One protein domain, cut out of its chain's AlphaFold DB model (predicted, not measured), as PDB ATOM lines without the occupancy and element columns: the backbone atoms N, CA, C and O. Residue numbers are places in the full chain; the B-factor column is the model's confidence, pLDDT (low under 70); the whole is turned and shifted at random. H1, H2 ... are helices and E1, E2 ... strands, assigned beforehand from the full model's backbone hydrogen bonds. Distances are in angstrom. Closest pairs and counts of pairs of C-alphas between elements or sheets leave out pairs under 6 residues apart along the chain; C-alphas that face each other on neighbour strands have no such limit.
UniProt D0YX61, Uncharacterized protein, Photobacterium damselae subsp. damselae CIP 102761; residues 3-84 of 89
ATOM      1  N   SER A   3     183.253 236.599 184.492       60.62
ATOM      2  CA  SER A   3     182.002 237.308 184.228       60.62
ATOM      3  C   SER A   3     182.138 238.709 184.829       60.62
ATOM      4  O   SER A   3     182.720 238.861 185.906       60.62
ATOM      5  N   ALA A   4     181.691 239.733 184.103       64.12
ATOM      6  CA  ALA A   4     181.657 241.094 184.633       64.12
ATOM      7  C   ALA A   4     180.534 241.250 185.666       64.12
ATOM      8  O   ALA A   4     180.716 241.986 186.632       64.12
ATOM      9  N   GLU A   5     179.426 240.526 185.466       62.22
ATOM     10  CA  GLU A   5     178.175 240.711 186.204       62.22
ATOM     11  C   GLU A   5     177.718 239.451 186.942       62.22
ATOM     12  O   GLU A   5     176.595 239.369 187.396       62.22
ATOM     13  N   GLY A   6     178.554 238.424 187.063       66.31
ATOM     14  CA  GLY A   6     178.335 237.221 187.868       66.31
ATOM     15  C   GLY A   6     177.081 236.366 187.625       66.31
ATOM     16  O   GLY A   6     176.919 235.364 188.317       66.31
ATOM     17  N   GLY A   7     176.229 236.721 186.667       79.06
ATOM     18  CA  GLY A   7     174.927 236.139 186.333       79.06
ATOM     19  C   GLY A   7     174.237 237.029 185.287       79.06
ATOM     20  O   GLY A   7     174.772 238.078 184.946       79.06
ATOM     21  N   LEU A   8     173.078 236.634 184.741       83.12
ATOM     22  CA  LEU A   8     172.364 237.506 183.790       83.12
ATOM     23  C   LEU A   8     171.598 238.587 184.568       83.12
ATOM     24  O   LEU A   8     170.570 238.276 185.172       83.12
ATOM     25  N   GLU A   9     172.094 239.820 184.587       83.31
ATOM     26  CA  GLU A   9     171.480 240.942 185.300       83.31
ATOM     27  C   GLU A   9     170.163 241.368 184.661       83.31
ATOM     28  O   GLU A   9     170.048 241.404 183.442       83.31
ATOM     29  N   SER A  10     169.167 241.656 185.495       80.00
ATOM     30  CA  SER A  10     167.827 242.065 185.078       80.00
ATOM     31  C   SER A  10     167.751 243.570 184.822       80.00
ATOM     32  O   SER A  10     167.830 244.347 185.770       80.00
ATOM     33  N   ASP A  11     167.406 243.982 183.601       79.44
ATOM     34  CA  ASP A  11     167.216 245.406 183.258       79.44
ATOM     35  C   ASP A  11     166.073 246.074 184.055       79.44
ATOM     36  O   ASP A  11     166.072 247.278 184.303       79.44
ATOM     37  N   ASP A  12     165.061 245.288 184.443       73.88
ATOM     38  CA  ASP A  12     163.887 245.771 185.183       73.88
ATOM     39  C   ASP A  12     164.116 245.803 186.713       73.88
ATOM     40  O   ASP A  12     163.313 246.383 187.452       73.88
ATOM     41  N   ALA A  13     165.174 245.149 187.208       72.69
ATOM     42  CA  ALA A  13     165.447 244.969 188.633       72.69
ATOM     43  C   ALA A  13     166.961 244.985 188.895       72.69
ATOM     44  O   ALA A  13     167.601 243.935 188.942       72.69
ATOM     45  N   GLU A  14     167.485 246.196 189.093       70.31
ATOM     46  CA  GLU A  14     168.895 246.476 189.399       70.31
ATOM     47  C   GLU A  14     169.423 245.589 190.546       70.31
ATOM     48  O   GLU A  14     168.710 245.330 191.526       70.31
ATOM     49  N   ASP A  15     170.683 245.155 190.440       71.44
ATOM     50  CA  ASP A  15     171.396 244.293 191.395       71.44
ATOM     51  C   ASP A  15     170.816 242.879 191.562       71.44
ATOM     52  O   ASP A  15     171.080 242.213 192.575       71.44
ATOM     53  N   VAL A  16     170.037 242.389 190.590       78.25
ATOM     54  CA  VAL A  16     169.502 241.021 190.601       78.25
ATOM     55  C   VAL A  16     169.898 240.244 189.359       78.25
ATOM     56  O   VAL A  16     169.562 240.622 188.239       78.25
ATOM     57  N   ALA A  17     170.543 239.095 189.570       85.62
ATOM     58  CA  ALA A  17     170.999 238.235 188.485       85.62
ATOM     59  C   ALA A  17     170.224 236.911 188.396       85.62
ATOM     60  O   ALA A  17     169.837 236.314 189.408       85.62
ATOM     61  N   LEU A  18     170.039 236.413 187.175       89.75
ATOM     62  CA  LEU A  18     169.591 235.054 186.890       89.75
ATOM     63  C   LEU A  18     170.799 234.116 186.813       89.75
ATOM     64  O   LEU A  18     171.767 234.383 186.098       89.75
ATOM     65  N   SER A  19     170.717 232.987 187.514       90.75
ATOM     66  CA  SER A  19     171.775 231.981 187.510       90.75
ATOM     67  C   SER A  19     171.835 231.210 186.191       90.75
ATOM     68  O   SER A  19     170.807 230.895 185.576       90.75
ATOM     69  N   TYR A  20     173.043 230.828 185.787       90.38
ATOM     70  CA  TYR A  20     173.268 229.948 184.645       90.38
ATOM     71  C   TYR A  20     174.490 229.054 184.851       90.38
ATOM     72  O   TYR A  20     175.425 229.392 185.576       90.38
ATOM     73  N   ASP A  21     174.489 227.932 184.143       92.56
ATOM     74  CA  ASP A  21     175.650 227.069 183.986       92.56
ATOM     75  C   ASP A  21     176.301 227.345 182.632       92.56
ATOM     76  O   ASP A  21     175.625 227.359 181.599       92.56
ATOM     77  N   ALA A  22     177.618 227.554 182.634       90.75
ATOM     78  CA  ALA A  22     178.426 227.690 181.430       90.75
ATOM     79  C   ALA A  22     179.347 226.480 181.276       90.75
ATOM     80  O   ALA A  22     180.339 226.341 181.992       90.75
ATOM     81  N   VAL A  23     179.038 225.601 180.326       93.00
ATOM     82  CA  VAL A  23     179.831 224.401 180.052       93.00
ATOM     83  C   VAL A  23     180.841 224.711 178.955       93.00
ATOM     84  O   VAL A  23     180.490 224.849 177.784       93.00
ATOM     85  N   LEU A  24     182.113 224.820 179.335       90.38
ATOM     86  CA  LEU A  24     183.244 224.994 178.432       90.38
ATOM     87  C   LEU A  24     183.811 223.630 178.043       90.38
ATOM     88  O   LEU A  24     184.323 222.899 178.890       90.38
ATOM     89  N   THR A  25     183.795 223.329 176.749       91.31
ATOM     90  CA  THR A  25     184.436 222.146 176.168       91.31
ATOM     91  C   THR A  25     185.591 222.579 175.272       91.31
ATOM     92  O   THR A  25     185.388 223.348 174.337       91.31
ATOM     93  N   ILE A  26     186.804 222.092 175.541       88.12
ATOM     94  CA  ILE A  26     188.016 222.338 174.743       88.12
ATOM     95  C   ILE A  26     188.705 220.993 174.487       88.12
ATOM     96  O   ILE A  26     189.446 220.471 175.331       88.12
ATOM     97  N   GLY A  27     188.454 220.407 173.314       87.62
ATOM     98  CA  GLY A  27     188.847 219.025 173.031       87.62
ATOM     99  C   GLY A  27     188.202 218.044 174.004       87.62
ATOM    100  O   GLY A  27     186.985 217.950 174.070       87.62
ATOM    101  N   ASN A  28     189.033 217.339 174.779       87.25
ATOM    102  CA  ASN A  28     188.579 216.405 175.815       87.25
ATOM    103  C   ASN A  28     188.434 217.057 177.201       87.25
ATOM    104  O   ASN A  28     188.050 216.378 178.151       87.25
ATOM    105  N   ASN A  29     188.790 218.336 177.346       87.06
ATOM    106  CA  ASN A  29     188.647 219.042 178.613       87.06
ATOM    107  C   ASN A  29     187.246 219.634 178.697       87.06
ATOM    108  O   ASN A  29     186.833 220.353 177.786       87.06
ATOM    109  N   VAL A  30     186.552 219.361 179.795       91.31
ATOM    110  CA  VAL A  30     185.227 219.907 180.086       91.31
ATOM    111  C   VAL A  30     185.284 220.563 181.457       91.31
ATOM    112  O   VAL A  30     185.752 219.946 182.414       91.31
ATOM    113  N   ASN A  31     184.822 221.806 181.544       90.94
ATOM    114  CA  ASN A  31     184.641 222.517 182.803       90.94
ATOM    115  C   ASN A  31     183.278 223.207 182.814       90.94
ATOM    116  O   ASN A  31     182.911 223.849 181.834       90.94
ATOM    117  N   THR A  32     182.573 223.123 183.936       92.25
ATOM    118  CA  THR A  32     181.348 223.888 184.168       92.25
ATOM    119  C   THR A  32     181.672 225.058 185.081       92.25
ATOM    120  O   THR A  32     182.326 224.863 186.103       92.25
ATOM    121  N   PHE A  33     181.235 226.255 184.699       89.12
ATOM    122  CA  PHE A  33     181.206 227.428 185.566       89.12
ATOM    123  C   PHE A  33     179.772 227.677 186.022       89.12
ATOM    124  O   PHE A  33     178.852 227.533 185.212       89.12
ATOM    125  N   ASN A  34     179.577 228.055 187.283       90.06
ATOM    126  CA  ASN A  34     178.246 228.243 187.856       90.06
ATOM    127  C   ASN A  34     178.058 229.706 188.251       90.06
ATOM    128  O   ASN A  34     178.444 230.120 189.343       90.06
ATOM    129  N   ALA A  35     177.451 230.493 187.368       88.94
ATOM    130  CA  ALA A  35     177.137 231.881 187.662       88.94
ATOM    131  C   ALA A  35     175.958 231.945 188.656       88.94
ATOM    132  O   ALA A  35     174.867 231.443 188.344       88.94
ATOM    133  N   PRO A  36     176.155 232.489 189.872       87.38
ATOM    134  CA  PRO A  36     175.099 232.599 190.865       87.38
ATOM    135  C   PRO A  36     173.986 233.551 190.416       87.38
ATOM    136  O   PRO A  36     174.178 234.466 189.624       87.38
ATOM    137  N   GLY A  37     172.801 233.340 190.979       87.88
ATOM    138  CA  GLY A  37     171.669 234.246 190.836       87.88
ATOM    139  C   GLY A  37     171.255 234.823 192.184       87.88
ATOM    140  O   GLY A  37     171.610 234.289 193.239       87.88
ATOM    141  N   GLY A  38     170.443 235.873 192.139       85.19
ATOM    142  CA  GLY A  38     169.934 236.580 193.308       85.19
ATOM    143  C   GLY A  38     170.488 237.995 193.448       85.19
ATOM    144  O   GLY A  38     171.073 238.554 192.526       85.19
ATOM    145  N   PHE A  39     170.235 238.585 194.615       84.25
ATOM    146  CA  PHE A  39     170.631 239.957 194.919       84.25
ATOM    147  C   PHE A  39     172.134 240.060 195.193       84.25
ATOM    148  O   PHE A  39     172.659 239.282 195.994       84.25
ATOM    149  N   ASN A  40     172.794 241.076 194.631       80.75
ATOM    150  CA  ASN A  40     174.227 241.360 194.809       80.75
ATOM    151  C   ASN A  40     175.153 240.207 194.385       80.75
ATOM    152  O   ASN A  40     176.276 240.088 194.882       80.75
ATOM    153  N   THR A  41     174.693 239.319 193.504       81.38
ATOM    154  CA  THR A  41     175.547 238.283 192.907       81.38
ATOM    155  C   THR A  41     176.209 238.766 191.623       81.38
ATOM    156  O   THR A  41     176.875 237.985 190.949       81.38
ATOM    157  N   ASN A  42     176.082 240.064 191.329       68.62
ATOM    158  CA  ASN A  42     176.476 240.696 190.084       68.62
ATOM    159  C   ASN A  42     177.995 240.943 189.931       68.62
ATOM    160  O   ASN A  42     178.434 241.789 189.168       68.62
ATOM    161  N   ASN A  43     178.838 240.236 190.685       74.88
ATOM    162  CA  ASN A  43     180.295 240.387 190.635       74.88
ATOM    163  C   ASN A  43     180.972 239.058 190.977       74.88
ATOM    164  O   ASN A  43     181.662 238.912 191.991       74.88
ATOM    165  N   TYR A  44     180.697 238.046 190.157       79.31
ATOM    166  CA  TYR A  44     181.195 236.694 190.362       79.31
ATOM    167  C   TYR A  44     182.216 236.304 189.295       79.31
ATOM    168  O   TYR A  44     182.047 236.544 188.103       79.31
ATOM    169  N   THR A  45     183.312 235.693 189.736       82.69
ATOM    170  CA  THR A  45     184.424 235.299 188.873       82.69
ATOM    171  C   THR A  45     184.848 233.877 189.191       82.69
ATOM    172  O   THR A  45     185.158 233.562 190.338       82.69
ATOM    173  N   GLU A  46     184.977 233.051 188.152       82.06
ATOM    174  CA  GLU A  46     185.547 231.712 188.265       82.06
ATOM    175  C   GLU A  46     186.717 231.502 187.312       82.06
ATOM    176  O   GLU A  46     186.664 231.740 186.107       82.06
ATOM    177  N   THR A  47     187.813 230.959 187.817       82.75
ATOM    178  CA  THR A  47     188.984 230.690 186.980       82.75
ATOM    179  C   THR A  47     189.124 229.201 186.720       82.75
ATOM    180  O   THR A  47     188.961 228.380 187.615       82.75
ATOM    181  N   TYR A  48     189.429 228.861 185.471       81.44
ATOM    182  CA  TYR A  48     189.780 227.510 185.062       81.44
ATOM    183  C   TYR A  48     191.089 227.583 184.295       81.44
ATOM    184  O   TYR A  48     191.225 228.389 183.371       81.44
ATOM    185  N   SER A  49     192.039 226.749 184.698       80.31
ATOM    186  CA  SER A  49     193.381 226.707 184.131       80.31
ATOM    187  C   SER A  49     193.601 225.359 183.467       80.31
ATOM    188  O   SER A  49     193.410 224.315 184.087       80.31
ATOM    189  N   LEU A  50     194.048 225.390 182.215       77.50
ATOM    190  CA  LEU A  50     194.488 224.214 181.476       77.50
ATOM    191  C   LEU A  50     196.010 224.205 181.398       77.50
ATOM    192  O   LEU A  50     196.629 225.232 181.120       77.50
ATOM    193  N   SER A  51     196.621 223.041 181.612       80.81
ATOM    194  CA  SER A  51     198.045 222.871 181.330       80.81
ATOM    195  C   SER A  51     198.311 223.036 179.834       80.81
ATOM    196  O   SER A  51     197.544 222.546 179.002       80.81
ATOM    197  N   GLY A  52     199.420 223.694 179.490       76.62
ATOM    198  CA  GLY A  52     199.859 223.825 178.103       76.62
ATOM    199  C   GLY A  52     200.048 222.460 177.436       76.62
ATOM    200  O   GLY A  52     200.495 221.496 178.058       76.62
ATOM    201  N   SER A  53     199.696 222.367 176.154       81.19
ATOM    202  CA  SER A  53     199.927 221.171 175.342       81.19
ATOM    203  C   SER A  53     200.184 221.540 173.885       81.19
ATOM    204  O   SER A  53     199.745 222.593 173.419       81.19
ATOM    205  N   ALA A  54     200.848 220.648 173.143       84.25
ATOM    206  CA  ALA A  54     201.064 220.830 171.707       84.25
ATOM    207  C   ALA A  54     199.738 220.973 170.937       84.25
ATOM    208  O   ALA A  54     199.655 221.761 170.001       84.25
ATOM    209  N   THR A  55     198.685 220.270 171.365       83.31
ATOM    210  CA  THR A  55     197.348 220.366 170.761       83.31
ATOM    211  C   THR A  55     196.697 221.723 171.018       83.31
ATOM    212  O   THR A  55     196.136 222.307 170.099       83.31
ATOM    213  N   LEU A  56     196.799 222.258 172.243       79.56
ATOM    214  CA  LEU A  56     196.328 223.616 172.547       79.56
ATOM    215  C   LEU A  56     197.101 224.659 171.728       79.56
ATOM    216  O   LEU A  56     196.494 225.571 171.173       79.56
ATOM    217  N   ALA A  57     198.420 224.489 171.596       82.69
ATOM    218  CA  ALA A  57     199.281 225.384 170.822       82.69
ATOM    219  C   ALA A  57     199.013 225.329 169.307       82.69
ATOM    220  O   ALA A  57     199.168 226.334 168.618       82.69
ATOM    221  N   ALA A  58     198.589 224.176 168.785       87.12
ATOM    222  CA  ALA A  58     198.195 224.014 167.385       87.12
ATOM    223  C   ALA A  58     196.805 224.599 167.068       87.12
ATOM    224  O   ALA A  58     196.419 224.658 165.901       87.12
ATOM    225  N   GLY A  59     196.067 225.041 168.091       81.88
ATOM    226  CA  GLY A  59     194.673 225.441 167.980       81.88
ATOM    227  C   GLY A  59     193.743 224.235 168.079       81.88
ATOM    228  O   GLY A  59     193.871 223.247 167.357       81.88
ATOM    229  N   ILE A  60     192.772 224.328 168.983       85.88
ATOM    230  CA  ILE A  60     191.741 223.314 169.179       85.88
ATOM    231  C   ILE A  60     190.378 223.995 169.239       85.88
ATOM    232  O   ILE A  60     190.252 225.094 169.778       85.88
ATOM    233  N   ALA A  61     189.363 223.354 168.663       86.62
ATOM    234  CA  ALA A  61     188.002 223.856 168.743       86.62
ATOM    235  C   ALA A  61     187.538 223.880 170.207       86.62
ATOM    236  O   ALA A  61     187.689 222.895 170.938       86.62
ATOM    237  N   GLY A  62     186.979 225.019 170.607       87.06
ATOM    238  CA  GLY A  62     186.312 225.203 171.884       87.06
ATOM    239  C   GLY A  62     184.844 225.549 171.665       87.06
ATOM    240  O   GLY A  62     184.507 226.244 170.707       87.06
ATOM    241  N   GLN A  63     183.982 225.077 172.556       91.06
ATOM    242  CA  GLN A  63     182.573 225.445 172.623       91.06
ATOM    243  C   GLN A  63     182.252 225.896 174.039       91.06
ATOM    244  O   GLN A  63     182.750 225.314 175.003       91.06
ATOM    245  N   ILE A  64     181.387 226.901 174.148       89.75
ATOM    246  CA  ILE A  64     180.713 227.205 175.396       89.75
ATOM    247  C   ILE A  64     179.204 227.135 175.214       89.75
ATOM    248  O   ILE A  64     178.666 227.686 174.255       89.75
ATOM    249  N   GLU A  65     178.545 226.422 176.116       93.12
ATOM    250  CA  GLU A  65     177.092 226.302 176.170       93.12
ATOM    251  C   GLU A  65     176.582 226.931 177.463       93.12
ATOM    252  O   GLU A  65     177.109 226.648 178.537       93.12
ATOM    253  N   LEU A  66     175.580 227.801 177.345       90.31
ATOM    254  CA  LEU A  66     174.963 228.501 178.468       90.31
ATOM    255  C   LEU A  66     173.557 227.961 178.683       90.31
ATOM    256  O   LEU A  66     172.747 227.953 177.756       90.31
ATOM    257  N   THR A  67     173.261 227.540 179.909       93.25
ATOM    258  CA  THR A  67     171.925 227.087 180.309       93.25
ATOM    259  C   THR A  67     171.499 227.824 181.566       93.25
ATOM    260  O   THR A  67     172.138 227.700 182.606       93.25
ATOM    261  N   THR A  68     170.404 228.578 181.500       91.50
ATOM    262  CA  THR A  68     169.832 229.225 182.688       91.50
ATOM    263  C   THR A  68     169.295 228.168 183.647       91.50
ATOM    264  O   THR A  68     168.527 227.294 183.240       91.50
ATOM    265  N   THR A  69     169.659 228.255 184.923       91.25
ATOM    266  CA  THR A  69     169.236 227.288 185.954       91.25
ATOM    267  C   THR A  69     167.998 227.746 186.726       91.25
ATOM    268  O   THR A  69     167.430 226.982 187.507       91.25
ATOM    269  N   ALA A  70     167.536 228.969 186.466       85.75
ATOM    270  CA  ALA A  70     166.304 229.536 186.988       85.75
ATOM    271  C   ALA A  70     165.449 230.121 185.852       85.75
ATOM    272  O   ALA A  70     165.957 230.484 184.792       85.75
ATOM    273  N   ALA A  71     164.137 230.209 186.077       85.94
ATOM    274  CA  ALA A  71     163.234 230.921 185.179       85.94
ATOM    275  C   ALA A  71     163.315 232.428 185.451       85.94
ATOM    276  O   ALA A  71     163.367 232.821 186.614       85.94
ATOM    277  N   ALA A  72     163.269 233.243 184.394       83.25
ATOM    278  CA  ALA A  72     163.191 234.698 184.491       83.25
ATOM    279  C   ALA A  72     161.918 235.117 185.257       83.25
ATOM    280  O   ALA A  72     160.811 234.855 184.775       83.25
ATOM    281  N   PRO A  73     162.037 235.718 186.456       81.81
ATOM    282  CA  PRO A  73     160.876 236.099 187.255       81.81
ATOM    283  C   PRO A  73     160.378 237.520 186.945       81.81
ATOM    284  O   PRO A  73     159.284 237.881 187.379       81.81
ATOM    285  N   TRP A  74     161.149 238.305 186.189       80.00
ATOM    286  CA  TRP A  74     160.800 239.651 185.743       80.00
ATOM    287  C   TRP A  74     160.682 239.685 184.218       80.00
ATOM    288  O   TRP A  74     161.196 238.823 183.503       80.00
ATOM    289  N   SER A  75     159.930 240.661 183.722       76.88
ATOM    290  CA  SER A  75     160.013 241.044 182.317       76.88
ATOM    291  C   SER A  75     161.361 241.715 182.035       76.88
ATOM    292  O   SER A  75     162.143 241.950 182.951       76.88
ATOM    293  N   GLY A  76     161.627 242.014 180.766       78.88
ATOM    294  CA  GLY A  76     162.806 242.784 180.381       78.88
ATOM    295  C   GLY A  76     163.951 241.933 179.842       78.88
ATOM    296  O   GLY A  76     163.814 240.724 179.618       78.88
ATOM    297  N   GLY A  77     165.047 242.616 179.525       83.19
ATOM    298  CA  GLY A  77     166.284 241.985 179.101       83.19
ATOM    299  C   GLY A  77     167.048 241.441 180.297       83.19
ATOM    300  O   GLY A  77     166.911 241.925 181.420       83.19
ATOM    301  N   TYR A  78     167.832 240.402 180.021       85.69
ATOM    302  CA  TYR A  78     168.855 239.944 180.938       85.69
ATOM    303  C   TYR A  78     170.188 239.881 180.201       85.69
ATOM    304  O   TYR A  78     170.257 239.265 179.129       85.69
ATOM    305  N   SER A  79     171.234 240.494 180.746       85.50
ATOM    306  CA  SER A  79     172.557 240.528 180.113       85.50
ATOM    307  C   SER A  79     173.673 240.131 181.064       85.50
ATOM    308  O   SER A  79     173.570 240.302 182.266       85.50
ATOM    309  N   ASP A  80     174.739 239.569 180.505       83.06
ATOM    310  CA  ASP A  80     176.014 239.381 181.191       83.06
ATOM    311  C   ASP A  80     177.135 239.539 180.156       83.06
ATOM    312  O   ASP A  80     176.964 239.227 178.970       83.06
ATOM    313  N   THR A  81     178.305 239.987 180.603       82.31
ATOM    314  CA  THR A  81     179.530 240.007 179.805       82.31
ATOM    315  C   THR A  81     180.486 238.915 180.268       82.31
ATOM    316  O   THR A  81     181.150 239.019 181.301       82.31
ATOM    317  N   LEU A  82     180.637 237.890 179.429       76.44
ATOM    318  CA  LEU A  82     181.575 236.791 179.641       76.44
ATOM    319  C   LEU A  82     182.923 237.053 178.971       76.44
ATOM    320  O   LEU A  82     183.023 237.166 177.750       76.44
ATOM    321  N   THR A  83     183.991 237.043 179.766       76.12
ATOM    322  CA  THR A  83     185.374 237.126 179.288       76.12
ATOM    323  C   THR A  83     186.077 235.779 179.425       76.12
ATOM    324  O   THR A  83     186.281 235.244 180.522       76.12
ATOM    325  N   VAL A  84     186.520 235.235 178.292       69.88
ATOM    326  CA  VAL A  84     187.376 234.046 178.239       69.88
ATOM    327  C   VAL A  84     188.798 234.485 177.908       69.88
ATOM    328  O   VAL A  84     189.080 234.930 176.800       69.88
TER     329      VAL A  84
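AT A GLANCE: This is residues 3 to 84 of the 89 residues of an uncharacterized protein of Photobacterium damselae subsp. damselae CIP 102761 (UniProt D0YX61). A long, narrow rod is built along a ribbon of three strands, E4, E3 and E5, with the small hairpin of E1 and E2 at one end and the short helix H1 beyond the other end. The unnamed stretch of residues 36 to 53 runs from the hairpin end back along the length to H1, and after E5 the last printed residues fold back past E1. The printed part has 82 residues, with the named elements E1, E2, E3, E4, H1 and E5 in that order along the chain. Both sheets are antiparallel, in the orders E4, E3, E5 and E1, E2; the class is mostly strand, though under half of the residues are in named elements. The whole is loose, with a radius of gyration of the C-alphas of 14.7 A and spans of 47 by 19 by 15 A.

IN THESE COORDINATES: E1 is residues 8 to 10, beginning at C-alpha 8 at (172.364, 237.506, 183.790). E2 is residues 13 to 18 and measures 10.9 A from first to last C-alpha. E3, residues 20 to 26, measures 19.3 A, and E4, residues 29 to 35, measures 19.5 A. H1 is residues 54 to 57, with C-alpha 54 at (201.064, 220.830, 171.707). E5, residues 62 to 68, measures 20.1 A and ends at C-alpha 68 at (169.832, 229.225, 182.688).

HOW THE PARTS SIT: In the larger sheet E3 is the inner strand, and E4 and E5 are edge strands. E3 and E4 form a hairpin at 162 degrees, with N 24 and O 31 within hydrogen-bond range at 2.8 A. E3 and E5 are antiparallel at 167 degrees, with N 23 and O 65 at 2.8 A. E4, H1 and E5 form a split strand-helix-strand unit, two strands running the same way with E3 between them, and its crossover is right-handed. H1 is not on the sheet; it is too short for an O i to N i+4 pair, and its one O i to N i+3 pair is within range. E2 runs on into E3 across a break of 1 residue, at 51 degrees. E1 and E2 form a hairpin at 147 degrees, with N 18 and O 8 at 2.8 A. Short antiparallel pairings join residues 9 to 10 of E1 with 78 to 79, and 16 to 17 of E2 with 38 to 39.

THE WHOLE: The C-alphas farthest apart, those of Ala 54 and Ser 75, are 47.0 A apart. The printed part has no cut, and its one long link is E4 to H1, with 18 residues. The mean pLDDT of the printed part is 82.9; residues 3 to 6, 42 and 84 are under 70.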